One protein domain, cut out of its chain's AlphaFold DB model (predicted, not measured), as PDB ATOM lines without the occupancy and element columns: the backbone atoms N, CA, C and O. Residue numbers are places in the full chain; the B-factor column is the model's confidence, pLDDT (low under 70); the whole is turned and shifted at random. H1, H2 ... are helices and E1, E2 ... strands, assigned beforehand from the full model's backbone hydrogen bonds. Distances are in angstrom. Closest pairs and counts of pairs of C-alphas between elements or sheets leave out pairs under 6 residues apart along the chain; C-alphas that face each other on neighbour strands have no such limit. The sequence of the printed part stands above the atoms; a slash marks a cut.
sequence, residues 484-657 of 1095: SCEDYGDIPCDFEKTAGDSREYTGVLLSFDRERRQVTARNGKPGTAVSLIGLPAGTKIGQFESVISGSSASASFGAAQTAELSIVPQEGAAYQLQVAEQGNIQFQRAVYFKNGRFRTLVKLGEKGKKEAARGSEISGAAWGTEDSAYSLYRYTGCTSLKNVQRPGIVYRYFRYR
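This is residues 484 to 657 of the 1095 residues of an uncharacterized protein of Eubacterium sp. 14-2 (UniProt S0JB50). Picture one long, strongly twisted sheet of eight strands reaching through two lobes: at one end its strands E5, E4, E7 and E8 make a sandwich, two sheets face to face, with the small sheet E2, E3 and E6; at the other end E1, E11 and E10 make the second lobe, with the short helix H1 on the sheet. The long strand E9 runs from one lobe to the other. The printed part has 174 residues with one named helix and eleven named strands, along the chain E1 to E9, H1, E10, E11; it is mostly strand. The large sheet, order E5 E4 E7 E8 E9 E1 E11 E10, is mixed; the small one, order E2 E3 E6, is antiparallel. The whole is compact, with a radius of gyration of the C-alphas of 17.6 A and spans of 53 by 36 by 33 A.

In the large sheet, find E5 at residues 553 to 556, E4 at 529 to 534, E7 at 573 to 581 and E8 at 584 to 594, 29.3 A long, which bends by 53 degrees at residue 587. E9, residues 597 to 613, runs 41.1 A from C-alpha 597 at (44.903, 33.648, -17.884) to C-alpha 613 at (9.514, 54.634, -17.535), and bends by 80 degrees at residue 608. E1, residues 484 to 492, begins at C-alpha 484 at (18.310, 47.966, -25.809); E11 is 648 to 656 and E10 is 633 to 638. The small sheet holds E2, 509 to 513, E3, 518 to 522, and E6, 563 to 565; H1 is 620 to 623.

E7, E8 and E9 form a meander, each strand the antiparallel neighbour of the one before; look at N 577 and O 589, 2.8 A, and N 592 and O 599, 2.9 A. E4 is antiparallel to E7, with N 531 and O 578 2.8 A apart, and to edge strand E5, with N 532 and O 553 2.9 A apart. E1 is antiparallel to E9, N 489 and O 602 at 2.8 A, but parallel to E11, N 486 and O 650 at 3.0 A. E10 and E11 form a hairpin, N 636 and O 653 at 2.8 A. In the small sheet, see N 511 and O 520 of hairpin E2 and E3, 3.0 A, and N 521 and O 563 of E3 and E6, 2.8 A. In the sandwich, the strands of the large sheet stand at 66 degrees to those of the small sheet E2, E3 and E6. H1's height over the sheet is 6.1 A; it is too short for an O i to N i+4 pair, and its one O i to N i+3 pair is within hydrogen-bond range.

The C-alphas farthest apart, those of Ala 559 and Gly 615, are 55.8 A apart. The printed part has no cut; the links E1 to E2 and E4 to E5 are long. Mean pLDDT of the printed part is 91.0, and residue 500 is under 70.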
ATOM      1  N   SER A 484      17.837  49.185 -25.142       95.62
ATOM      2  CA  SER A 484      18.310  47.966 -25.809       95.62
ATOM      3  C   SER A 484      19.138  47.115 -24.852       95.62
ATOM      4  O   SER A 484      19.691  47.619 -23.871       95.62
ATOM      5  N   CYS A 485      19.241  45.825 -25.154       95.62
ATOM      6  CA  CYS A 485      20.110  44.908 -24.434       95.62
ATOM      7  C   CYS A 485      21.109  44.274 -25.404       95.62
ATOM      8  O   CYS A 485      20.721  43.809 -26.477       95.62
ATOM      9  N   GLU A 486      22.383  44.265 -25.026       95.44
ATOM     10  CA  GLU A 486      23.455  43.592 -25.761       95.44
ATOM     11  C   GLU A 486      24.053  42.468 -24.915       95.44
ATOM     12  O   GLU A 486      24.218  42.602 -23.701       95.44
ATOM     13  N   ASP A 487      24.395  41.362 -25.563       95.56
ATOM     14  CA  ASP A 487      24.868  40.158 -24.891       95.56
ATOM     15  C   ASP A 487      26.359  39.962 -25.144       95.56
ATOM     16  O   ASP A 487      26.821  40.020 -26.286       95.56
ATOM     17  N   TYR A 488      27.113  39.718 -24.072       95.00
ATOM     18  CA  TYR A 488      28.565  39.581 -24.109       95.00
ATOM     19  C   TYR A 488      29.032  38.303 -23.411       95.00
ATOM     20  O   TYR A 488      28.656  38.024 -22.274       95.00
ATOM     21  N   GLY A 489      29.902  37.559 -24.089       93.06
ATOM     22  CA  GLY A 489      30.637  36.426 -23.554       93.06
ATOM     23  C   GLY A 489      31.946  36.898 -22.931       93.06
ATOM     24  O   GLY A 489      32.731  37.585 -23.584       93.06
ATOM     25  N   ASP A 490      32.173  36.533 -21.677       92.94
ATOM     26  CA  ASP A 490      33.441  36.643 -20.967       92.94
ATOM     27  C   ASP A 490      34.248  35.367 -21.224       92.94
ATOM     28  O   ASP A 490      33.959  34.307 -20.661       92.94
ATOM     29  N   ILE A 491      35.236  35.464 -22.114       90.31
ATOM     30  CA  ILE A 491      35.987  34.314 -22.626       90.31
ATOM     31  C   ILE A 491      37.504  34.482 -22.444       90.31
ATOM     32  O   ILE A 491      37.990  35.615 -22.348       90.31
ATOM     33  N   PRO A 492      38.283  33.389 -22.474       90.75
ATOM     34  CA  PRO A 492      39.736  33.454 -22.549       90.75
ATOM     35  C   PRO A 492      40.242  34.027 -23.881       90.75
ATOM     36  O   PRO A 492      39.656  33.802 -24.942       90.75
ATOM     37  N   CYS A 493      41.356  34.759 -23.840       91.00
ATOM     38  CA  CYS A 493      41.969  35.381 -25.019       91.00
ATOM     39  C   CYS A 493      42.846  34.432 -25.842       91.00
ATOM     40  O   CYS A 493      43.163  34.751 -26.980       91.00
ATOM     41  N   ASP A 494      43.274  33.302 -25.294       87.38
ATOM     42  CA  ASP A 494      44.106  32.282 -25.948       87.38
ATOM     43  C   ASP A 494      43.292  31.294 -26.801       87.38
ATOM     44  O   ASP A 494      43.841  30.324 -27.322       87.38
ATOM     45  N   PHE A 495      41.993  31.547 -26.970       80.69
ATOM     46  CA  PHE A 495      41.057  30.626 -27.595       80.69
ATOM     47  C   PHE A 495      40.482  31.091 -28.921       80.69
ATOM     48  O   PHE A 495      39.879  32.161 -29.039       80.69
ATOM     49  N   GLU A 496      40.561  30.196 -29.899       78.94
ATOM     50  CA  GLU A 496      39.824  30.298 -31.148       78.94
ATOM     51  C   GLU A 496      38.340  29.983 -30.956       78.94
ATOM     52  O   GLU A 496      37.892  29.494 -29.917       78.94
ATOM     53  N   LYS A 497      37.555  30.371 -31.957       78.81
ATOM     54  CA  LYS A 497      36.109  30.191 -31.970       78.81
ATOM     55  C   LYS A 497      35.796  28.807 -32.543       78.81
ATOM     56  O   LYS A 497      36.152  28.539 -33.686       78.81
ATOM     57  N   THR A 498      35.114  27.953 -31.783       71.69
ATOM     58  CA  THR A 498      34.659  26.643 -32.270       71.69
ATOM     59  C   THR A 498      33.446  26.782 -33.198       71.69
ATOM     60  O   THR A 498      32.693  27.759 -33.134       71.69
ATOM     61  N   ALA A 499      33.229  25.804 -34.084       71.00
ATOM     62  CA  ALA A 499      31.990  25.738 -34.859       71.00
ATOM     63  C   ALA A 499      30.787  25.546 -33.914       71.00
ATOM     64  O   ALA A 499      30.876  24.774 -32.958       71.00
ATOM     65  N   GLY A 500      29.694  26.271 -34.173       68.62
ATOM     66  CA  GLY A 500      28.514  26.356 -33.298       68.62
ATOM     67  C   GLY A 500      28.521  27.544 -32.325       68.62
ATOM     68  O   GLY A 500      27.463  27.966 -31.871       68.62
ATOM     69  N   ASP A 501      29.677  28.155 -32.055       79.69
ATOM     70  CA  ASP A 501      29.752  29.367 -31.237       79.69
ATOM     71  C   ASP A 501      29.164  30.581 -31.994       79.69
ATOM     72  O   ASP A 501      29.388  30.767 -33.194       79.69
ATOM     73  N   SER A 502      28.419  31.450 -31.308       77.31
ATOM     74  CA  SER A 502      27.793  32.645 -31.895       77.31
ATOM     75  C   SER A 502      28.673  33.898 -31.823       77.31
ATOM     76  O   SER A 502      28.439  34.843 -32.576       77.31
ATOM     77  N   ARG A 503      29.722  33.904 -30.986       87.62
ATOM     78  CA  ARG A 503      30.537  35.092 -30.674       87.62
ATOM     79  C   ARG A 503      31.205  35.757 -31.890       87.62
ATOM     80  O   ARG A 503      31.554  35.082 -32.863       87.62
ATOM     81  N   GLU A 504      31.448  37.067 -31.834       87.38
ATOM     82  CA  GLU A 504      32.301  37.759 -32.819       87.38
ATOM     83  C   GLU A 504      33.757  37.229 -32.797       87.38
ATOM     84  O   GLU A 504      34.212  36.623 -31.824       87.38
ATOM     85  N   TYR A 505      34.517  37.454 -33.873       81.94
ATOM     86  CA  TYR A 505      35.914  37.009 -33.935       81.94
ATOM     87  C   TYR A 505      36.815  37.859 -33.020       81.94
ATOM     88  O   TYR A 505      36.760  39.092 -33.022       81.94
ATOM     89  N   THR A 506      37.674  37.201 -32.240       79.75
ATOM     90  CA  THR A 506      38.556  37.850 -31.256       79.75
ATOM     91  C   THR A 506      39.723  38.603 -31.884       79.75
ATOM     92  O   THR A 506      40.208  39.549 -31.267       79.75
ATOM     93  N   GLY A 507      40.140  38.243 -33.101       84.69
ATOM     94  CA  GLY A 507      41.295  38.834 -33.775       84.69
ATOM     95  C   GLY A 507      42.590  38.156 -33.337       84.69
ATOM     96  O   GLY A 507      42.859  37.024 -33.727       84.69
ATOM     97  N   VAL A 508      43.383  38.859 -32.530       89.44
ATOM     98  CA  VAL A 508      44.641  38.344 -31.974       89.44
ATOM     99  C   VAL A 508      44.382  37.565 -30.691       89.44
ATOM    100  O   VAL A 508      43.678  38.043 -29.800       89.44
ATOM    101  N   LEU A 509      45.006  36.393 -30.586       91.50
ATOM    102  CA  LEU A 509      44.960  35.560 -29.386       91.50
ATOM    103  C   LEU A 509      46.098  35.924 -28.429       91.50
ATOM    104  O   LEU A 509      47.207  36.186 -28.892       91.50
ATOM    105  N   LEU A 510      45.852  35.891 -27.117       93.38
ATOM    106  CA  LEU A 510      46.859  36.123 -26.070       93.38
ATOM    107  C   LEU A 510      46.931  34.949 -25.094       93.38
ATOM    108  O   LEU A 510      46.004  34.751 -24.311       93.38
ATOM    109  N   SER A 511      48.069  34.254 -25.064       92.19
ATOM    110  CA  SER A 511      48.397  33.272 -24.024       92.19
ATOM    111  C   SER A 511      49.536  33.758 -23.125       92.19
ATOM    112  O   SER A 511      50.365  34.579 -23.527       92.19
ATOM    113  N   PHE A 512      49.585  33.250 -21.893       92.75
ATOM    114  CA  PHE A 512      50.688  33.478 -20.959       92.75
ATOM    115  C   PHE A 512      51.310  32.143 -20.557       92.75
ATOM    116  O   PHE A 512      50.656  31.307 -19.938       92.75
ATOM    117  N   ASP A 513      52.582  31.960 -20.896       87.56
ATOM    118  CA  ASP A 513      53.370  30.816 -20.454       87.56
ATOM    119  C   ASP A 513      53.904  31.103 -19.041       87.56
ATOM    120  O   ASP A 513      54.694  32.033 -18.836       87.56
ATOM    121  N   ARG A 514      53.451  30.319 -18.053       81.94
ATOM    122  CA  ARG A 514      53.850  30.482 -16.646       81.94
ATOM    123  C   ARG A 514      55.304  30.073 -16.389       81.94
ATOM    124  O   ARG A 514      55.926  30.667 -15.511       81.94
ATOM    125  N   GLU A 515      55.840  29.104 -17.130       84.56
ATOM    126  CA  GLU A 515      57.214  28.613 -16.957       84.56
ATOM    127  C   GLU A 515      58.218  29.580 -17.586       84.56
ATOM    128  O   GLU A 515      59.184  29.994 -16.944       84.56
ATOM    129  N   ARG A 516      57.945  30.018 -18.821       85.25
ATOM    130  CA  ARG A 516      58.775  30.994 -19.550       85.25
ATOM    131  C   ARG A 516      58.540  32.436 -19.100       85.25
ATOM    132  O   ARG A 516      59.337  33.314 -19.424       85.25
ATOM    133  N   ARG A 517      57.469  32.684 -18.336       86.81
ATOM    134  CA  ARG A 517      57.024  34.003 -17.848       86.81
ATOM    135  C   ARG A 517      56.855  35.024 -18.978       86.81
ATOM    136  O   ARG A 517      57.228  36.188 -18.831       86.81
ATOM    137  N   GLN A 518      56.282  34.582 -20.094       89.12
ATOM    138  CA  GLN A 518      56.234  35.329 -21.348       89.12
ATOM    139  C   GLN A 518      54.817  35.324 -21.929       89.12
ATOM    140  O   GLN A 518      54.116  34.310 -21.875       89.12
ATOM    141  N   VAL A 519      54.384  36.455 -22.490       94.88
ATOM    142  CA  VAL A 519      53.085  36.561 -23.171       94.88
ATOM    143  C   VAL A 519      53.287  36.355 -24.665       94.88
ATOM    144  O   VAL A 519      54.106  37.033 -25.281       94.88
ATOM    145  N   THR A 520      52.524  35.440 -25.257       94.56
ATOM    146  CA  THR A 520      52.542  35.188 -26.702       94.56
ATOM    147  C   THR A 520      51.261  35.717 -27.330       94.56
ATOM    148  O   THR A 520      50.164  35.300 -26.958       94.56
ATOM    149  N   ALA A 521      51.403  36.596 -28.319       93.44
ATOM    150  CA  ALA A 521      50.330  36.979 -29.222       93.44
ATOM    151  C   ALA A 521      50.369  36.115 -30.495       93.44
ATOM    152  O   ALA A 521      51.449  35.878 -31.047       93.44
ATOM    153  N   ARG A 522      49.208  35.655 -30.978       92.00
ATOM    154  CA  ARG A 522      49.066  34.834 -32.202       92.00
ATOM    155  C   ARG A 522      47.970  35.371 -33.132       92.00
ATOM    156  O   ARG A 522      47.174  36.215 -32.722       92.00
ATOM    157  N   ASN A 523      47.934  34.865 -34.367       87.62
ATOM    158  CA  ASN A 523      47.007  35.243 -35.448       87.62
ATOM    159  C   ASN A 523      47.129  36.713 -35.899       87.62
ATOM    160  O   ASN A 523      46.163  37.337 -36.336       87.62
ATOM    161  N   GLY A 524      48.333  37.283 -35.798       85.88
ATOM    162  CA  GLY A 524      48.621  38.632 -36.282       85.88
ATOM    163  C   GLY A 524      49.200  38.652 -37.695       85.88
ATOM    164  O   GLY A 524      50.082  37.863 -38.038       85.88
ATOM    165  N   LYS A 525      48.755  39.611 -38.514       88.06
ATOM    166  CA  LYS A 525      49.300  39.850 -39.859       88.06
ATOM    167  C   LYS A 525      50.803  40.195 -39.765       88.06
ATOM    168  O   LYS A 525      51.140  41.134 -39.034       88.06
ATOM    169  N   PRO A 526      51.704  39.514 -40.503       89.06
ATOM    170  CA  PRO A 526      53.137  39.807 -40.464       89.06
ATOM    171  C   PRO A 526      53.439  41.279 -40.768       89.06
ATOM    172  O   PRO A 526      52.839  41.870 -41.665       89.06
ATOM    173  N   GLY A 527      54.362  41.875 -40.012       84.19
ATOM    174  CA  GLY A 527      54.718  43.294 -40.134       84.19
ATOM    175  C   GLY A 527      53.793  44.272 -39.393       84.19
ATOM    176  O   GLY A 527      54.075  45.470 -39.384       84.19
ATOM    177  N   THR A 528      52.732  43.795 -38.733       92.12
ATOM    178  CA  THR A 528      51.950  44.609 -37.785       92.12
ATOM    179  C   THR A 528      52.540  44.542 -36.373       92.12
ATOM    180  O   THR A 528      53.188  43.562 -35.999       92.12
ATOM    181  N   ALA A 529      52.344  45.602 -35.588       92.69
ATOM    182  CA  ALA A 529      52.790  45.689 -34.201       92.69
ATOM    183  C   ALA A 529      51.629  45.397 -33.247       92.69
ATOM    184  O   ALA A 529      50.549  45.967 -33.400       92.69
ATOM    185  N   VAL A 530      51.863  44.558 -32.238       94.94
ATOM    186  CA  VAL A 530      50.951  44.317 -31.113       94.94
ATOM    187  C   VAL A 530      51.463  45.036 -29.873       94.94
ATOM    188  O   VAL A 530      52.658  45.061 -29.593       94.94
ATOM    189  N   SER A 531      50.559  45.647 -29.121       94.94
ATOM    190  CA  SER A 531      50.839  46.291 -27.842       94.94
ATOM    191  C   SER A 531      49.811  45.849 -26.813       94.94
ATOM    192  O   SER A 531      48.613  45.839 -27.092       94.94
ATOM    193  N   LEU A 532      50.286  45.506 -25.622       95.94
ATOM    194  CA  LEU A 532      49.468  45.326 -24.433       95.94
ATOM    195  C   LEU A 532      49.731  46.545 -23.545       95.94
ATOM    196  O   LEU A 532      50.839  46.702 -23.038       95.94
ATOM    197  N   ILE A 533      48.756  47.442 -23.424       95.69
ATOM    198  CA  ILE A 533      48.900  48.718 -22.712       95.69
ATOM    199  C   ILE A 533      48.185  48.603 -21.369       95.69
ATOM    200  O   ILE A 533      46.974  48.409 -21.337       95.69
ATOM    201  N   GLY A 534      48.906  48.727 -20.260       95.38
ATOM    202  CA  GLY A 534      48.329  48.653 -18.923       95.38
ATOM    203  C   GLY A 534      47.276  49.732 -18.662       95.38
ATOM    204  O   GLY A 534      47.522  50.918 -18.884       95.38
ATOM    205  N   LEU A 535      46.108  49.318 -18.171       96.38
ATOM    206  CA  LEU A 535      45.023  50.206 -17.746       96.38
ATOM    207  C   LEU A 535      45.083  50.418 -16.222       96.38
ATOM    208  O   LEU A 535      45.604  49.553 -15.514       96.38
ATOM    209  N   PRO A 536      44.588  51.555 -15.694       96.50
ATOM    210  CA  PRO A 536      44.640  51.850 -14.262       96.50
ATOM    211  C   PRO A 536      43.743  50.917 -13.431       96.50
ATOM    212  O   PRO A 536      42.803  50.309 -13.950       96.50
ATOM    213  N   ALA A 537      44.000  50.844 -12.122       95.38
ATOM    214  CA  ALA A 537      43.069  50.253 -11.153       95.38
ATOM    215  C   ALA A 537      41.685  50.945 -11.195       95.38
ATOM    216  O   ALA A 537      41.594  52.147 -11.450       95.38
ATOM    217  N   GLY A 538      40.612  50.189 -10.945       94.25
ATOM    218  CA  GLY A 538      39.215  50.625 -11.069       94.25
ATOM    219  C   GLY A 538      38.646  50.556 -12.495       94.25
ATOM    220  O   GLY A 538      37.512  50.975 -12.732       94.25
ATOM    221  N   THR A 539      39.402  50.032 -13.465       95.94
ATOM    222  CA  THR A 539      38.930  49.864 -14.848       95.94
ATOM    223  C   THR A 539      37.929  48.714 -14.921       95.94
ATOM    224  O   THR A 539      38.260  47.582 -14.569       95.94
ATOM    225  N   LYS A 540      36.719  48.993 -15.420       93.94
ATOM    226  CA  LYS A 540      35.638  48.006 -15.557       93.94
ATOM    227  C   LYS A 540      35.594  47.388 -16.945       93.94
ATOM    228  O   LYS A 540      35.479  48.100 -17.939       93.94
ATOM    229  N   ILE A 541      35.626  46.058 -16.994       93.88
ATOM    230  CA  ILE A 541      35.450  45.242 -18.198       93.88
ATOM    231  C   ILE A 541      34.338  44.237 -17.879       93.88
ATOM    232  O   ILE A 541      34.568  43.160 -17.333       93.88
ATOM    233  N   GLY A 542      33.092  44.634 -18.136       90.94
ATOM    234  CA  GLY A 542      31.917  43.861 -17.736       90.94
ATOM    235  C   GLY A 542      31.736  43.792 -16.227       90.94
ATOM    236  O   GLY A 542      31.609  44.819 -15.562       90.94
ATOM    237  N   GLN A 543      31.726  42.569 -15.695       90.56
ATOM    238  CA  GLN A 543      31.689  42.305 -14.252       90.56
ATOM    239  C   GLN A 543      33.083  42.321 -13.601       90.56
ATOM    240  O   GLN A 543      33.175  42.279 -12.375       90.56
ATOM    241  N   PHE A 544      34.163  42.374 -14.387       94.38
ATOM    242  CA  PHE A 544      35.519  42.521 -13.869       94.38
ATOM    243  C   PHE A 544      35.842  43.995 -13.587       94.38
ATOM    244  O   PHE A 544      35.526  44.876 -14.387       94.38
ATOM    245  N   GLU A 545      36.521  44.257 -12.471       95.88
ATOM    246  CA  GLU A 545      37.081  45.558 -12.103       95.88
ATOM    247  C   GLU A 545      38.552  45.350 -11.715       95.88
ATOM    248  O   GLU A 545      38.851  44.491 -10.882       95.88
ATOM    249  N   SER A 546      39.479  46.085 -12.338       96.50
ATOM    250  CA  SER A 546      40.910  45.927 -12.053       96.50
ATOM    251  C   SER A 546      41.258  46.407 -10.645       96.50
ATOM    252  O   SER A 546      40.886  47.505 -10.236       96.50
ATOM    253  N   VAL A 547      42.028  45.614  -9.904       96.56
ATOM    254  CA  VAL A 547      42.486  45.974  -8.546       96.56
ATOM    255  C   VAL A 547      43.849  46.670  -8.547       96.56
ATOM    256  O   VAL A 547      44.244  47.276  -7.555       96.56
ATOM    257  N   ILE A 548      44.561  46.604  -9.673       95.31
ATOM    258  CA  ILE A 548      45.915  47.123  -9.878       95.31
ATOM    259  C   ILE A 548      46.065  47.675 -11.299       95.31
ATOM    260  O   ILE A 548      45.333  47.287 -12.213       95.31
ATOM    261  N   SER A 549      47.034  48.572 -11.484       93.06
ATOM    262  CA  SER A 549      47.393  49.087 -12.807       93.06
ATOM    263  C   SER A 549      48.259  48.083 -13.568       93.06
ATOM    264  O   SER A 549      49.242  47.582 -13.022       93.06
ATOM    265  N   GLY A 550      47.932  47.816 -14.831       89.81
ATOM    266  CA  GLY A 550      48.746  46.950 -15.684       89.81
ATOM    267  C   GLY A 550      50.109  47.560 -16.045       89.81
ATOM    268  O   GLY A 550      50.278  48.777 -16.105       89.81
ATOM    269  N   SER A 551      51.083  46.699 -16.336       91.25
ATOM    270  CA  SER A 551      52.314  47.043 -17.061       91.25
ATOM    271  C   SER A 551      52.057  47.133 -18.578       91.25
ATOM    272  O   SER A 551      51.033  46.659 -19.064       91.25
ATOM    273  N   SER A 552      52.978  47.730 -19.341       94.88
ATOM    274  CA  SER A 552      52.847  47.862 -20.803       94.88
ATOM    275  C   SER A 552      54.025  47.232 -21.543       94.88
ATOM    276  O   SER A 552      55.166  47.378 -21.112       94.88
ATOM    277  N   ALA A 553      53.756  46.583 -22.677       94.94
ATOM    278  CA  ALA A 553      54.772  46.049 -23.586       94.94
ATOM    279  C   ALA A 553      54.271  46.022 -25.037       94.94
ATOM    280  O   ALA A 553      53.067  46.049 -25.293       94.94
ATOM    281  N   SER A 554      55.198  45.935 -25.988       93.88
ATOM    282  CA  SER A 554      54.900  45.833 -27.416       93.88
ATOM    283  C   SER A 554      55.890  44.924 -28.141       93.88
ATOM    284  O   SER A 554      57.030  44.754 -27.710       93.88
ATOM    285  N   ALA A 555      55.430  44.325 -29.236       94.06
ATOM    286  CA  ALA A 555      56.191  43.443 -30.113       94.06
ATOM    287  C   ALA A 555      55.654  43.539 -31.553       94.06
ATOM    288  O   ALA A 555      54.612  44.151 -31.792       94.06
ATOM    289  N   SER A 556      56.335  42.917 -32.515       92.31
ATOM    290  CA  SER A 556      55.897  42.870 -33.918       92.31
ATOM    291  C   SER A 556      55.683  41.432 -34.371       92.31
ATOM    292  O   SER A 556      56.478  40.557 -34.034       92.31
ATOM    293  N   PHE A 557      54.635  41.193 -35.158       92.19
ATOM    294  CA  PHE A 557      54.345  39.874 -35.710       92.19
ATOM    295  C   PHE A 557      55.351  39.496 -36.798       92.19
ATOM    296  O   PHE A 557      55.471  40.179 -37.823       92.19
ATOM    297  N   GLY A 558      56.065  38.394 -36.566       87.62
ATOM    298  CA  GLY A 558      56.990  37.807 -37.531       87.62
ATOM    299  C   GLY A 558      56.280  37.026 -38.641       87.62
ATOM    300  O   GLY A 558      55.053  36.959 -38.706       87.62
ATOM    301  N   ALA A 559      57.062  36.369 -39.504       85.44
ATOM    302  CA  ALA A 559      56.532  35.528 -40.584       85.44
ATOM    303  C   ALA A 559      55.638  34.376 -40.074       85.44
ATOM    304  O   ALA A 559      54.696  33.986 -40.755       85.44
ATOM    305  N   ALA A 560      55.892  33.885 -38.856       86.00
ATOM    306  CA  ALA A 560      55.098  32.857 -38.183       86.00
ATOM    307  C   ALA A 560      53.761  33.364 -37.590       86.00
ATOM    308  O   ALA A 560      53.102  32.619 -36.875       86.00
ATOM    309  N   GLN A 561      53.365  34.622 -37.843       90.50
ATOM    310  CA  GLN A 561      52.139  35.257 -37.312       90.50
ATOM    311  C   GLN A 561      52.051  35.304 -35.774       90.50
ATOM    312  O   GLN A 561      50.984  35.517 -35.189       90.50
ATOM    313  N   THR A 562      53.201  35.151 -35.117       91.88
ATOM    314  CA  THR A 562      53.384  35.209 -33.669       91.88
ATOM    315  C   THR A 562      54.256  36.399 -33.273       91.88
ATOM    316  O   THR A 562      55.095  36.868 -34.050       91.88
ATOM    317  N   ALA A 563      54.027  36.907 -32.064       93.12
ATOM    318  CA  ALA A 563      54.814  37.963 -31.443       93.12
ATOM    319  C   ALA A 563      54.939  37.697 -29.938       93.12
ATOM    320  O   ALA A 563      53.948  37.407 -29.267       93.12
ATOM    321  N   GLU A 564      56.149  37.809 -29.403       93.81
ATOM    322  CA  GLU A 564      56.430  37.590 -27.984       93.81
ATOM    323  C   GLU A 564      56.544  38.933 -27.257       93.81
ATOM    324  O   GLU A 564      57.404  39.754 -27.579       93.81
ATOM    325  N   LEU A 565      55.681  39.166 -26.269       93.00
ATOM    326  CA  LEU A 565      55.717  40.358 -25.433       93.00
ATOM    327  C   LEU A 565      56.481  40.049 -24.142       93.00
ATOM    328  O   LEU A 565      56.071  39.205 -23.339       93.00
ATOM    329  N   SER A 566      57.576  40.778 -23.921       88.50
ATOM    330  CA  SER A 566      58.404  40.707 -22.710       88.50
ATOM    331  C   SER A 566      57.717  41.389 -21.523       88.50
ATOM    332  O   SER A 566      58.120  42.462 -21.074       88.50
ATOM    333  N   ILE A 567      56.642  40.774 -21.034       90.31
ATOM    334  CA  ILE A 567      55.812  41.261 -19.934       90.31
ATOM    335  C   ILE A 567      55.368  40.102 -19.047       90.31
ATOM    336  O   ILE A 567      54.985  39.041 -19.529       90.31
ATOM    337  N   VAL A 568      55.379  40.335 -17.735       91.44
ATOM    338  CA  VAL A 568      54.739  39.449 -16.759       91.44
ATOM    339  C   VAL A 568      53.439  40.129 -16.331       91.44
ATOM    340  O   VAL A 568      53.509  41.156 -15.647       91.44
ATOM    341  N   PRO A 569      52.265  39.632 -16.758       92.31
ATOM    342  CA  PRO A 569      50.993  40.189 -16.333       92.31
ATOM    343  C   PRO A 569      50.763  39.942 -14.840       92.31
ATOM    344  O   PRO A 569      51.284  38.987 -14.260       92.31
ATOM    345  N   GLN A 570      49.999  40.829 -14.208       91.81
ATOM    346  CA  GLN A 570      49.686  40.746 -12.783       91.81
ATOM    347  C   GLN A 570      48.219  40.356 -12.589       91.81
ATOM    348  O   GLN A 570      47.336  40.828 -13.302       91.81
ATOM    349  N   GLU A 571      47.968  39.471 -11.626       94.25
ATOM    350  CA  GLU A 571      46.631  38.965 -11.304       94.25
ATOM    351  C   GLU A 571      45.704  40.118 -10.887       94.25
ATOM    352  O   GLU A 571      46.010  40.868  -9.961       94.25
ATOM    353  N   GLY A 572      44.580  40.282 -11.590       94.19
ATOM    354  CA  GLY A 572      43.648  41.387 -11.360       94.19
ATOM    355  C   GLY A 572      43.997  42.705 -12.072       94.19
ATOM    356  O   GLY A 572      43.369  43.727 -11.781       94.19
ATOM    357  N   ALA A 573      44.948  42.707 -13.012       96.62
ATOM    358  CA  ALA A 573      45.220  43.846 -13.892       96.62
ATOM    359  C   ALA A 573      44.332  43.848 -15.155       96.62
ATOM    360  O   ALA A 573      43.989  42.795 -15.698       96.62
ATOM    361  N   ALA A 574      44.016  45.046 -15.655       97.56
ATOM    362  CA  ALA A 574      43.390  45.271 -16.961       97.56
ATOM    363  C   ALA A 574      44.389  45.882 -17.954       97.56
ATOM    364  O   ALA A 574      45.322  46.591 -17.563       97.56
ATOM    365  N   TYR A 575      44.167  45.635 -19.243       96.69
ATOM    366  CA  TYR A 575      45.015  46.085 -20.338       96.69
ATOM    367  C   TYR A 575      44.182  46.415 -21.584       96.69
ATOM    368  O   TYR A 575      43.163  45.786 -21.851       96.69
ATOM    369  N   GLN A 576      44.651  47.353 -22.399       96.00
ATOM    370  CA  GLN A 576      44.187  47.544 -23.766       96.00
ATOM    371  C   GLN A 576      45.117  46.762 -24.698       96.00
ATOM    372  O   GLN A 576      46.285  47.119 -24.865       96.00
ATOM    373  N   LEU A 577      44.609  45.687 -25.299       95.25
ATOM    374  CA  LEU A 577      45.261  45.019 -26.418       95.25
ATOM    375  C   LEU A 577      45.035  45.864 -27.675       95.25
ATOM    376  O   LEU A 577      43.899  46.206 -27.997       95.25
ATOM    377  N   GLN A 578      46.105  46.186 -28.390       94.88
ATOM    378  CA  GLN A 578      46.083  47.014 -29.591       94.88
ATOM    379  C   GLN A 578      46.966  46.388 -30.672       94.88
ATOM    380  O   GLN A 578      48.088  45.972 -30.393       94.88
ATOM    381  N   VAL A 579      46.485  46.356 -31.915       93.38
ATOM    382  CA  VAL A 579      47.261  45.946 -33.093       93.38
ATOM    383  C   VAL A 579      47.245  47.080 -34.108       93.38
ATOM    384  O   VAL A 579      46.183  47.614 -34.439       93.38
ATOM    385  N   ALA A 580      48.423  47.464 -34.596       92.56
ATOM    386  CA  ALA A 580      48.604  48.588 -35.503       92.56
ATOM    387  C   ALA A 580      49.468  48.227 -36.718       92.56
ATOM    388  O   ALA A 580      50.492  47.552 -36.605       92.56
ATOM    389  N   GLU A 581      49.083  48.744 -37.882       91.25
ATOM    390  CA  GLU A 581      49.854  48.670 -39.124       91.25
ATOM    391  C   GLU A 581      50.364  50.077 -39.454       91.25
ATOM    392  O   GLU A 581      49.574  51.009 -39.591       91.25
ATOM    393  N   GLN A 582      51.689  50.258 -39.504       83.75
ATOM    394  CA  GLN A 582      52.340  51.563 -39.741       83.75
ATOM    395  C   GLN A 582      51.858  52.699 -38.803       83.75
ATOM    396  O   GLN A 582      51.824  53.865 -39.184       83.75
ATOM    397  N   GLY A 583      51.476  52.360 -37.567       78.00
ATOM    398  CA  GLY A 583      50.947  53.302 -36.568       78.00
ATOM    399  C   GLY A 583      49.424  53.493 -36.595       78.00
ATOM    400  O   GLY A 583      48.870  53.997 -35.622       78.00
ATOM    401  N   ASN A 584      48.725  53.025 -37.635       87.69
ATOM    402  CA  ASN A 584      47.263  53.050 -37.694       87.69
ATOM    403  C   ASN A 584      46.672  51.850 -36.945       87.69
ATOM    404  O   ASN A 584      46.948  50.702 -37.302       87.69
ATOM    405  N   ILE A 585      45.833  52.110 -35.938       90.38
ATOM    406  CA  ILE A 585      45.146  51.073 -35.153       90.38
ATOM    407  C   ILE A 585      44.186  50.298 -36.063       90.38
ATOM    408  O   ILE A 585      43.217  50.861 -36.561       90.38
ATOM    409  N   GLN A 586      44.458  49.007 -36.261       88.25
ATOM    410  CA  GLN A 586      43.592  48.088 -37.009       88.25
ATOM    411  C   GLN A 586      42.600  47.379 -36.084       88.25
ATOM    412  O   GLN A 586      41.475  47.078 -36.470       88.25
ATOM    413  N   PHE A 587      43.025  47.107 -34.851       86.25
ATOM    414  CA  PHE A 587      42.248  46.376 -33.862       86.25
ATOM    415  C   PHE A 587      42.600  46.869 -32.459       86.25
ATOM    416  O   PHE A 587      43.765  47.140 -32.159       86.25
ATOM    417  N   GLN A 588      41.590  46.974 -31.600       92.25
ATOM    418  CA  GLN A 588      41.757  47.288 -30.186       92.25
ATOM    419  C   GLN A 588      40.681  46.581 -29.356       92.25
ATOM    420  O   GLN A 588      39.523  46.527 -29.772       92.25
ATOM    421  N   ARG A 589      41.049  46.041 -28.193       92.75
ATOM    422  CA  ARG A 589      40.141  45.306 -27.301       92.75
ATOM    423  C   ARG A 589      40.617  45.430 -25.853       92.75
ATOM    424  O   ARG A 589      41.810  45.311 -25.583       92.75
ATOM    425  N   ALA A 590      39.693  45.658 -24.926       95.25
ATOM    426  CA  ALA A 590      40.001  45.650 -23.499       95.25
ATOM    427  C   ALA A 590      40.075  44.198 -23.006       95.25
ATOM    428  O   ALA A 590      39.117  43.442 -23.157       95.25
ATOM    429  N   VAL A 591      41.208  43.821 -22.422       96.31
ATOM    430  CA  VAL A 591      41.477  42.486 -21.876       96.31
ATOM    431  C   VAL A 591      41.872  42.604 -20.406       96.31
ATOM    432  O   VAL A 591      42.322  43.655 -19.950       96.31
ATOM    433  N   TYR A 592      41.736  41.535 -19.636       96.94
ATOM    434  CA  TYR A 592      42.196  41.496 -18.252       96.94
ATOM    435  C   TYR A 592      42.834  40.156 -17.916       96.94
ATOM    436  O   TYR A 592      42.637  39.173 -18.625       96.94
ATOM    437  N   PHE A 593      43.625  40.121 -16.850       95.06
ATOM    438  CA  PHE A 593      44.339  38.922 -16.430       95.06
ATOM    439  C   PHE A 593      43.763  38.396 -15.114       95.06
ATOM    440  O   PHE A 593      43.775  39.100 -14.101       95.06
ATOM    441  N   LYS A 594      43.210  37.178 -15.145       91.62
ATOM    442  CA  LYS A 594      42.557  36.538 -13.998       91.62
ATOM    443  C   LYS A 594      42.758  35.024 -14.013       91.62
ATOM    444  O   LYS A 594      42.740  34.409 -15.076       91.62
ATOM    445  N   ASN A 595      42.923  34.423 -12.838       86.12
ATOM    446  CA  ASN A 595      43.286  33.019 -12.633       86.12
ATOM    447  C   ASN A 595      44.561  32.621 -13.411       86.12
ATOM    448  O   ASN A 595      44.735  31.475 -13.829       86.12
ATOM    449  N   GLY A 596      45.474  33.575 -13.620       87.12
ATOM    450  CA  GLY A 596      46.674  33.394 -14.432       87.12
ATOM    451  C   GLY A 596      46.436  33.240 -15.942       87.12
ATOM    452  O   GLY A 596      47.290  32.654 -16.607       87.12
ATOM    453  N   ARG A 597      45.305  33.730 -16.470       90.62
ATOM    454  CA  ARG A 597      44.903  33.648 -17.884       90.62
ATOM    455  C   ARG A 597      44.355  34.994 -18.373       90.62
ATOM    456  O   ARG A 597      43.734  35.729 -17.605       90.62
ATOM    457  N   PHE A 598      44.580  35.344 -19.641       94.25
ATOM    458  CA  PHE A 598      43.958  36.536 -20.231       94.25
ATOM    459  C   PHE A 598      42.506  36.257 -20.609       94.25
ATOM    460  O   PHE A 598      42.204  35.196 -21.154       94.25
ATOM    461  N   ARG A 599      41.623  37.220 -20.348       93.75
ATOM    462  CA  ARG A 599      40.195  37.176 -20.673       93.75
ATOM    463  C   ARG A 599      39.720  38.480 -21.297       93.75
ATOM    464  O   ARG A 599      40.329  39.534 -21.109       93.75
ATOM    465  N   THR A 600      38.613  38.414 -22.023       94.31
ATOM    466  CA  THR A 600      37.994  39.558 -22.690       94.31
ATOM    467  C   THR A 600      36.488  39.381 -22.801       94.31
ATOM    468  O   THR A 600      35.993  38.265 -22.945       94.31
ATOM    469  N   LEU A 601      35.765  40.502 -22.836       94.44
ATOM    470  CA  LEU A 601      34.400  40.507 -23.347       94.44
ATOM    471  C   LEU A 601      34.383  40.456 -24.878       94.44
ATOM    472  O   LEU A 601      35.213  41.079 -25.554       94.44
ATOM    473  N   VAL A 602      33.407  39.726 -25.409       92.50
ATOM    474  CA  VAL A 602      33.175  39.485 -26.837       92.50
ATOM    475  C   VAL A 602      31.671  39.493 -27.088       92.50
ATOM    476  O   VAL A 602      30.926  38.865 -26.341       92.50
ATOM    477  N   LYS A 603      31.199  40.216 -28.105       93.19
ATOM    478  CA  LYS A 603      29.760  40.322 -28.383       93.19
ATOM    479  C   LYS A 603      29.193  38.984 -28.885       93.19
ATOM    480  O   LYS A 603      29.755  38.372 -29.794       93.19
ATOM    481  N   LEU A 604      28.085  38.545 -28.286       92.31
ATOM    482  CA  LEU A 604      27.304  37.351 -28.649       92.31
ATOM    483  C   LEU A 604      26.050  37.700 -29.462       92.31
ATOM    484  O   LEU A 604      25.535  36.866 -30.205       92.31
ATOM    485  N   GLY A 605      25.525  38.915 -29.304       91.56
ATOM    486  CA  GLY A 605      24.365  39.385 -30.055       91.56
ATOM    487  C   GLY A 605      23.692  40.609 -29.445       91.56
ATOM    488  O   GLY A 605      24.198  41.238 -28.516       91.56
ATOM    489  N   GLU A 606      22.533  40.940 -30.003       92.50
ATOM    490  CA  GLU A 606      21.664  42.029 -29.562       92.50
ATOM    491  C   GLU A 606      20.250  41.490 -29.337       92.50
ATOM    492  O   GLU A 606      19.829  40.520 -29.978       92.50
ATOM    493  N   LYS A 607      19.496  42.130 -28.446       91.81
ATOM    494  CA  LYS A 607      18.094  41.802 -28.175       91.81
ATOM    495  C   LYS A 607      17.191  42.997 -28.469       91.81
ATOM    496  O   LYS A 607      17.619  44.151 -28.468       91.81
ATOM    497  N   GLY A 608      15.914  42.703 -28.726       89.06
ATOM    498  CA  GLY A 608      14.895  43.715 -29.016       89.06
ATOM    499  C   GLY A 608      14.779  44.767 -27.910       89.06
ATOM    500  O   GLY A 608      15.132  44.515 -26.762       89.06
ATOM    501  N   LYS A 609      14.286  45.961 -28.235       94.56
ATOM    502  CA  LYS A 609      14.165  47.054 -27.258       94.56
ATOM    503  C   LYS A 609      12.993  46.804 -26.304       94.56
ATOM    504  O   LYS A 609      11.970  46.268 -26.720       94.56
ATOM    505  N   LYS A 610      13.132  47.226 -25.046       95.19
ATOM    506  CA  LYS A 610      12.039  47.280 -24.064       95.19
ATOM    507  C   LYS A 610      11.832  48.704 -23.586       95.19
ATOM    508  O   LYS A 610      12.756  49.515 -23.580       95.19
ATOM    509  N   GLU A 611      10.602  48.987 -23.204       95.19
ATOM    510  CA  GLU A 611      10.170  50.285 -22.717       95.19
ATOM    511  C   GLU A 611      10.419  50.399 -21.206       95.19
ATOM    512  O   GLU A 611      10.098  49.485 -20.446       95.19
ATOM    513  N   ALA A 612      11.027  51.505 -20.780       95.06
ATOM    514  CA  ALA A 612      11.324  51.812 -19.385       95.06
ATOM    515  C   ALA A 612      10.812  53.218 -19.046       95.06
ATOM    516  O   ALA A 612      11.089  54.175 -19.773       95.06
ATOM    517  N   ALA A 613      10.069  53.350 -17.947       91.50
ATOM    518  CA  ALA A 613       9.514  54.634 -17.535       91.50
ATOM    519  C   ALA A 613      10.612  55.630 -17.132       91.50
ATOM    520  O   ALA A 613      11.639  55.250 -16.561       91.50
ATOM    521  N   ARG A 614      10.402  56.926 -17.399       87.94
ATOM    522  CA  ARG A 614      11.347  57.955 -16.939       87.94
ATOM    523  C   ARG A 614      11.485  57.907 -15.412       87.94
ATOM    524  O   ARG A 614      10.500  57.844 -14.684       87.94
ATOM    525  N   GLY A 615      12.725  57.915 -14.930       87.12
ATOM    526  CA  GLY A 615      13.070  57.761 -13.515       87.12
ATOM    527  C   GLY A 615      13.144  56.318 -13.000       87.12
ATOM    528  O   GLY A 615      13.630  56.119 -11.887       87.12
ATOM    529  N   SER A 616      12.736  55.305 -13.777       92.25
ATOM    530  CA  SER A 616      12.778  53.903 -13.335       92.25
ATOM    531  C   SER A 616      14.198  53.314 -13.338       92.25
ATOM    532  O   SER A 616      15.167  53.946 -13.771       92.25
ATOM    533  N   GLU A 617      14.324  52.075 -12.857       95.69
ATOM    534  CA  GLU A 617      15.502  51.225 -13.052       95.69
ATOM    535  C   GLU A 617      15.142  50.053 -13.978       95.69
ATOM    536  O   GLU A 617      14.054  49.489 -13.870       95.69
ATOM    537  N   ILE A 618      16.043  49.694 -14.896       96.00
ATOM    538  CA  ILE A 618      15.922  48.503 -15.746       96.00
ATOM    539  C   ILE A 618      17.281  47.809 -15.865       96.00
ATOM    540  O   ILE A 618      18.314  48.462 -16.031       96.00
ATOM    541  N   SER A 619      17.285  46.481 -15.775       95.88
ATOM    542  CA  SER A 619      18.484  45.641 -15.844       95.88
ATOM    543  C   SER A 619      18.455  44.712 -17.053       95.88
ATOM    544  O   SER A 619      17.386  44.403 -17.584       95.88
ATOM    545  N   GLY A 620      19.623  44.220 -17.479       93.50
ATOM    546  CA  GLY A 620      19.704  43.226 -18.559       93.50
ATOM    547  C   GLY A 620      18.908  41.948 -18.259       93.50
ATOM    548  O   GLY A 620      18.360  41.343 -19.175       93.50
ATOM    549  N   ALA A 621      18.731  41.585 -16.983       93.88
ATOM    550  CA  ALA A 621      17.898  40.452 -16.566       93.88
ATOM    551  C   ALA A 621      16.420  40.579 -16.991       93.88
ATOM    552  O   ALA A 621      15.730  39.567 -17.092       93.88
ATOM    553  N   ALA A 622      15.932  41.785 -17.317       94.69
ATOM    554  CA  ALA A 622      14.597  41.971 -17.889       94.69
ATOM    555  C   ALA A 622      14.418  41.267 -19.253       94.69
ATOM    556  O   ALA A 622      13.284  41.053 -19.680       94.69
ATOM    557  N   TRP A 623      15.503  40.882 -19.935       94.19
ATOM    558  CA  TRP A 623      15.494  40.062 -21.154       94.19
ATOM    559  C   TRP A 623      15.586  38.552 -20.894       94.19
ATOM    560  O   TRP A 623      15.699  37.778 -21.838       94.19
ATOM    561  N   GLY A 624      15.499  38.134 -19.631       92.25
ATOM    562  CA  GLY A 624      15.717  36.757 -19.203       92.25
ATOM    563  C   GLY A 624      17.186  36.478 -18.891       92.25
ATOM    564  O   GLY A 624      18.092  37.192 -19.330       92.25
ATOM    565  N   THR A 625      17.417  35.423 -18.115       91.44
ATOM    566  CA  THR A 625      18.744  34.926 -17.720       91.44
ATOM    567  C   THR A 625      19.211  33.743 -18.568       91.44
ATOM    568  O   THR A 625      20.282  33.204 -18.331       91.44
ATOM    569  N   GLU A 626      18.427  33.332 -19.560       84.31
ATOM    570  CA  GLU A 626      18.727  32.217 -20.456       84.31
ATOM    571  C   GLU A 626      18.428  32.620 -21.900       84.31
ATOM    572  O   GLU A 626      17.664  33.555 -22.153       84.31
ATOM    573  N   ASP A 627      19.073  31.941 -22.846       85.44
ATOM    574  CA  ASP A 627      18.922  32.204 -24.272       85.44
ATOM    575  C   ASP A 627      19.264  30.936 -25.063       85.44
ATOM    576  O   ASP A 627      20.392  30.442 -24.996       85.44
ATOM    577  N   SER A 628      18.309  30.398 -25.825       84.56
ATOM    578  CA  SER A 628      18.520  29.170 -26.607       84.56
ATOM    579  C   SER A 628      19.538  29.345 -27.739       84.56
ATOM    580  O   SER A 628      20.106  28.361 -28.203       84.56
ATOM    581  N   ALA A 629      19.829  30.586 -28.144       85.94
ATOM    582  CA  ALA A 629      20.890  30.896 -29.101       85.94
ATOM    583  C   ALA A 629      22.310  30.723 -28.524       85.94
ATOM    584  O   ALA A 629      23.277  30.738 -29.284       85.94
ATOM    585  N   TYR A 630      22.455  30.586 -27.198       87.69
ATOM    586  CA  TYR A 630      23.743  30.507 -26.498       87.69
ATOM    587  C   TYR A 630      23.889  29.180 -25.735       87.69
ATOM    588  O   TYR A 630      24.264  29.160 -24.563       87.69
ATOM    589  N   SER A 631      23.620  28.054 -26.410       81.50
ATOM    590  CA  SER A 631      23.654  26.694 -25.838       81.50
ATOM    591  C   SER A 631      24.999  26.271 -25.229       81.50
ATOM    592  O   SER A 631      25.022  25.371 -24.400       81.50
ATOM    593  N   LEU A 632      26.113  26.929 -25.562       83.25
ATOM    594  CA  LEU A 632      27.423  26.677 -24.941       83.25
ATOM    595  C   LEU A 632      27.686  27.524 -23.683       83.25
ATOM    596  O   LEU A 632      28.703  27.351 -23.015       83.25
ATOM    597  N   TYR A 633      26.793  28.450 -23.335       88.19
ATOM    598  CA  TYR A 633      27.023  29.448 -22.293       88.19
ATOM    599  C   TYR A 633      26.052  29.292 -21.108       88.19
ATOM    600  O   TYR A 633      24.991  28.667 -21.222       88.19
ATOM    601  N   ARG A 634      26.419  29.874 -19.957       88.50
ATOM    602  CA  ARG A 634      25.502  30.249 -18.870       88.50
ATOM    603  C   ARG A 634      25.621  31.730 -18.533       88.50
ATOM    604  O   ARG A 634      26.697  32.316 -18.634       88.50
ATOM    605  N   TYR A 635      24.513  32.324 -18.113       92.19
ATOM    606  CA  TYR A 635      24.458  33.706 -17.645       92.19
ATOM    607  C   TYR A 635      25.219  33.886 -16.322       92.19
ATOM    608  O   TYR A 635      25.223  33.006 -15.461       92.19
ATOM    609  N   THR A 636      25.873  35.037 -16.166       91.94
ATOM    610  CA  THR A 636      26.676  35.400 -14.982       91.94
ATOM    611  C   THR A 636      26.233  36.708 -14.330       91.94
ATOM    612  O   THR A 636      26.582  36.983 -13.178       91.94
ATOM    613  N   GLY A 637      25.443  37.524 -15.031       94.00
ATOM    614  CA  GLY A 637      24.860  38.753 -14.506       94.00
ATOM    615  C   GLY A 637      24.592  39.784 -15.596       94.00
ATOM    616  O   GLY A 637      24.684  39.500 -16.786       94.00
ATOM    617  N   CYS A 638      24.260  41.006 -15.194       95.31
ATOM    618  CA  CYS A 638      23.981  42.098 -16.121       95.31
ATOM    619  C   CYS A 638      24.336  43.466 -15.530       95.31
ATOM    620  O   CYS A 638      24.544  43.600 -14.321       95.31
ATOM    621  N   THR A 639      24.366  44.497 -16.374       95.69
ATOM    622  CA  THR A 639      24.290  45.891 -15.915       95.69
ATOM    623  C   THR A 639      22.844  46.326 -15.691       95.69
ATOM    624  O   THR A 639      21.891  45.691 -16.151       95.69
ATOM    625  N   SER A 640      22.684  47.432 -14.963       94.50
ATOM    626  CA  SER A 640      21.398  48.094 -14.739       94.50
ATOM    627  C   SER A 640      21.529  49.591 -14.995       94.50
ATOM    628  O   SER A 640      22.490  50.216 -14.544       94.50
ATOM    629  N   LEU A 641      20.566  50.166 -15.714       94.69
ATOM    630  CA  LEU A 641      20.414  51.608 -15.868       94.69
ATOM    631  C   LEU A 641      19.481  52.110 -14.769       94.69
ATOM    632  O   LEU A 641      18.292  51.802 -14.770       94.69
ATOM    633  N   LYS A 642      20.036  52.882 -13.834       93.94
ATOM    634  CA  LYS A 642      19.298  53.527 -12.741       93.94
ATOM    635  C   LYS A 642      18.860  54.924 -13.150       93.94
ATOM    636  O   LYS A 642      19.646  55.631 -13.777       93.94
ATOM    637  N   ASN A 643      17.665  55.336 -12.722       92.25
ATOM    638  CA  ASN A 643      17.103  56.656 -13.011       92.25
ATOM    639  C   ASN A 643      17.122  56.951 -14.525       92.25
ATOM    640  O   ASN A 643      17.808  57.861 -14.994       92.25
ATOM    641  N   VAL A 644      16.422  56.125 -15.310       92.44
ATOM    642  CA  VAL A 644      16.394  56.230 -16.778       92.44
ATOM    643  C   VAL A 644      15.798  57.578 -17.196       92.44
ATOM    644  O   VAL A 644      14.611  57.817 -17.019       92.44
ATOM    645  N   GLN A 645      16.610  58.474 -17.760       89.06
ATOM    646  CA  GLN A 645      16.157  59.783 -18.275       89.06
ATOM    647  C   GLN A 645      16.187  59.878 -19.809       89.06
ATOM    648  O   GLN A 645      15.549  60.742 -20.411       89.06
ATOM    649  N   ARG A 646      16.947  58.985 -20.448       91.38
ATOM    650  CA  ARG A 646      17.193  58.929 -21.891       91.38
ATOM    651  C   ARG A 646      17.365  57.470 -22.335       91.38
ATOM    652  O   ARG A 646      17.711  56.642 -21.490       91.38
ATOM    653  N   PRO A 647      17.185  57.160 -23.633       93.81
ATOM    654  CA  PRO A 647      17.512  55.862 -24.209       93.81
ATOM    655  C   PRO A 647      18.933  55.437 -23.853       93.81
ATOM    656  O   PRO A 647      19.843  56.268 -23.768       93.81
ATOM    657  N   GLY A 648      19.119  54.139 -23.652       93.88
ATOM    658  CA  GLY A 648      20.384  53.576 -23.208       93.88
ATOM    659  C   GLY A 648      20.483  52.090 -23.514       93.88
ATOM    660  O   GLY A 648      19.567  51.496 -24.083       93.88
ATOM    661  N   ILE A 649      21.614  51.511 -23.128       95.38
ATOM    662  CA  ILE A 649      21.939  50.108 -23.363       95.38
ATOM    663  C   ILE A 649      22.246  49.452 -22.016       95.38
ATOM    664  O   ILE A 649      23.013  49.997 -21.219       95.38
ATOM    665  N   VAL A 650      21.637  48.296 -21.763       96.50
ATOM    666  CA  VAL A 650      22.055  47.363 -20.707       96.50
ATOM    667  C   VAL A 650      22.785  46.178 -21.328       96.50
ATOM    668  O   VAL A 650      22.612  45.868 -22.505       96.50
ATOM    669  N   TYR A 651      23.604  45.505 -20.532       95.25
ATOM    670  CA  TYR A 651      24.421  44.384 -20.981       95.25
ATOM    671  C   TYR A 651      24.077  43.141 -20.171       95.25
ATOM    672  O   TYR A 651      24.012  43.237 -18.945       95.25
ATOM    673  N   ARG A 652      23.894  41.984 -20.815       96.06
ATOM    674  CA  ARG A 652      23.951  40.676 -20.137       96.06
ATOM    675  C   ARG A 652      25.321  40.052 -20.370       96.06
ATOM    676  O   ARG A 652      25.879  40.138 -21.463       96.06
ATOM    677  N   TYR A 653      25.840  39.417 -19.330       95.25
ATOM    678  CA  TYR A 653      27.129  38.747 -19.328       95.25
ATOM    679  C   TYR A 653      26.930  37.243 -19.209       95.25
ATOM    680  O   TYR A 653      26.111  36.761 -18.420       95.25
ATOM    681  N   PHE A 654      27.685  36.521 -20.022       92.81
ATOM    682  CA  PHE A 654      27.656  35.077 -20.146       92.81
ATOM    683  C   PHE A 654      29.087  34.543 -20.071       92.81
ATOM    684  O   PHE A 654      30.025  35.214 -20.488       92.81
ATOM    685  N   ARG A 655      29.261  33.314 -19.596       88.75
ATOM    686  CA  ARG A 655      30.520  32.556 -19.693       88.75
ATOM    687  C   ARG A 655      30.218  31.163 -20.230       88.75
ATOM    688  O   ARG A 655      29.059  30.752 -20.163       88.75
ATOM    689  N   TYR A 656      31.206  30.427 -20.731       86.38
ATOM    690  CA  TYR A 656      30.961  29.037 -21.121       86.38
ATOM    691  C   TYR A 656      30.405  28.216 -19.955       86.38
ATOM    692  O   TYR A 656      30.733  28.468 -18.789       86.38
ATOM    693  N   ARG A 657      29.524  27.259 -20.258       85.00
ATOM    694  CA  ARG A 657      28.972  26.395 -19.220       85.00
ATOM    695  C   ARG A 657      30.003  25.417 -18.682       85.00
ATOM    696  O   ARG A 657      30.997  25.093 -19.326       85.00
TER     697      ARG A 657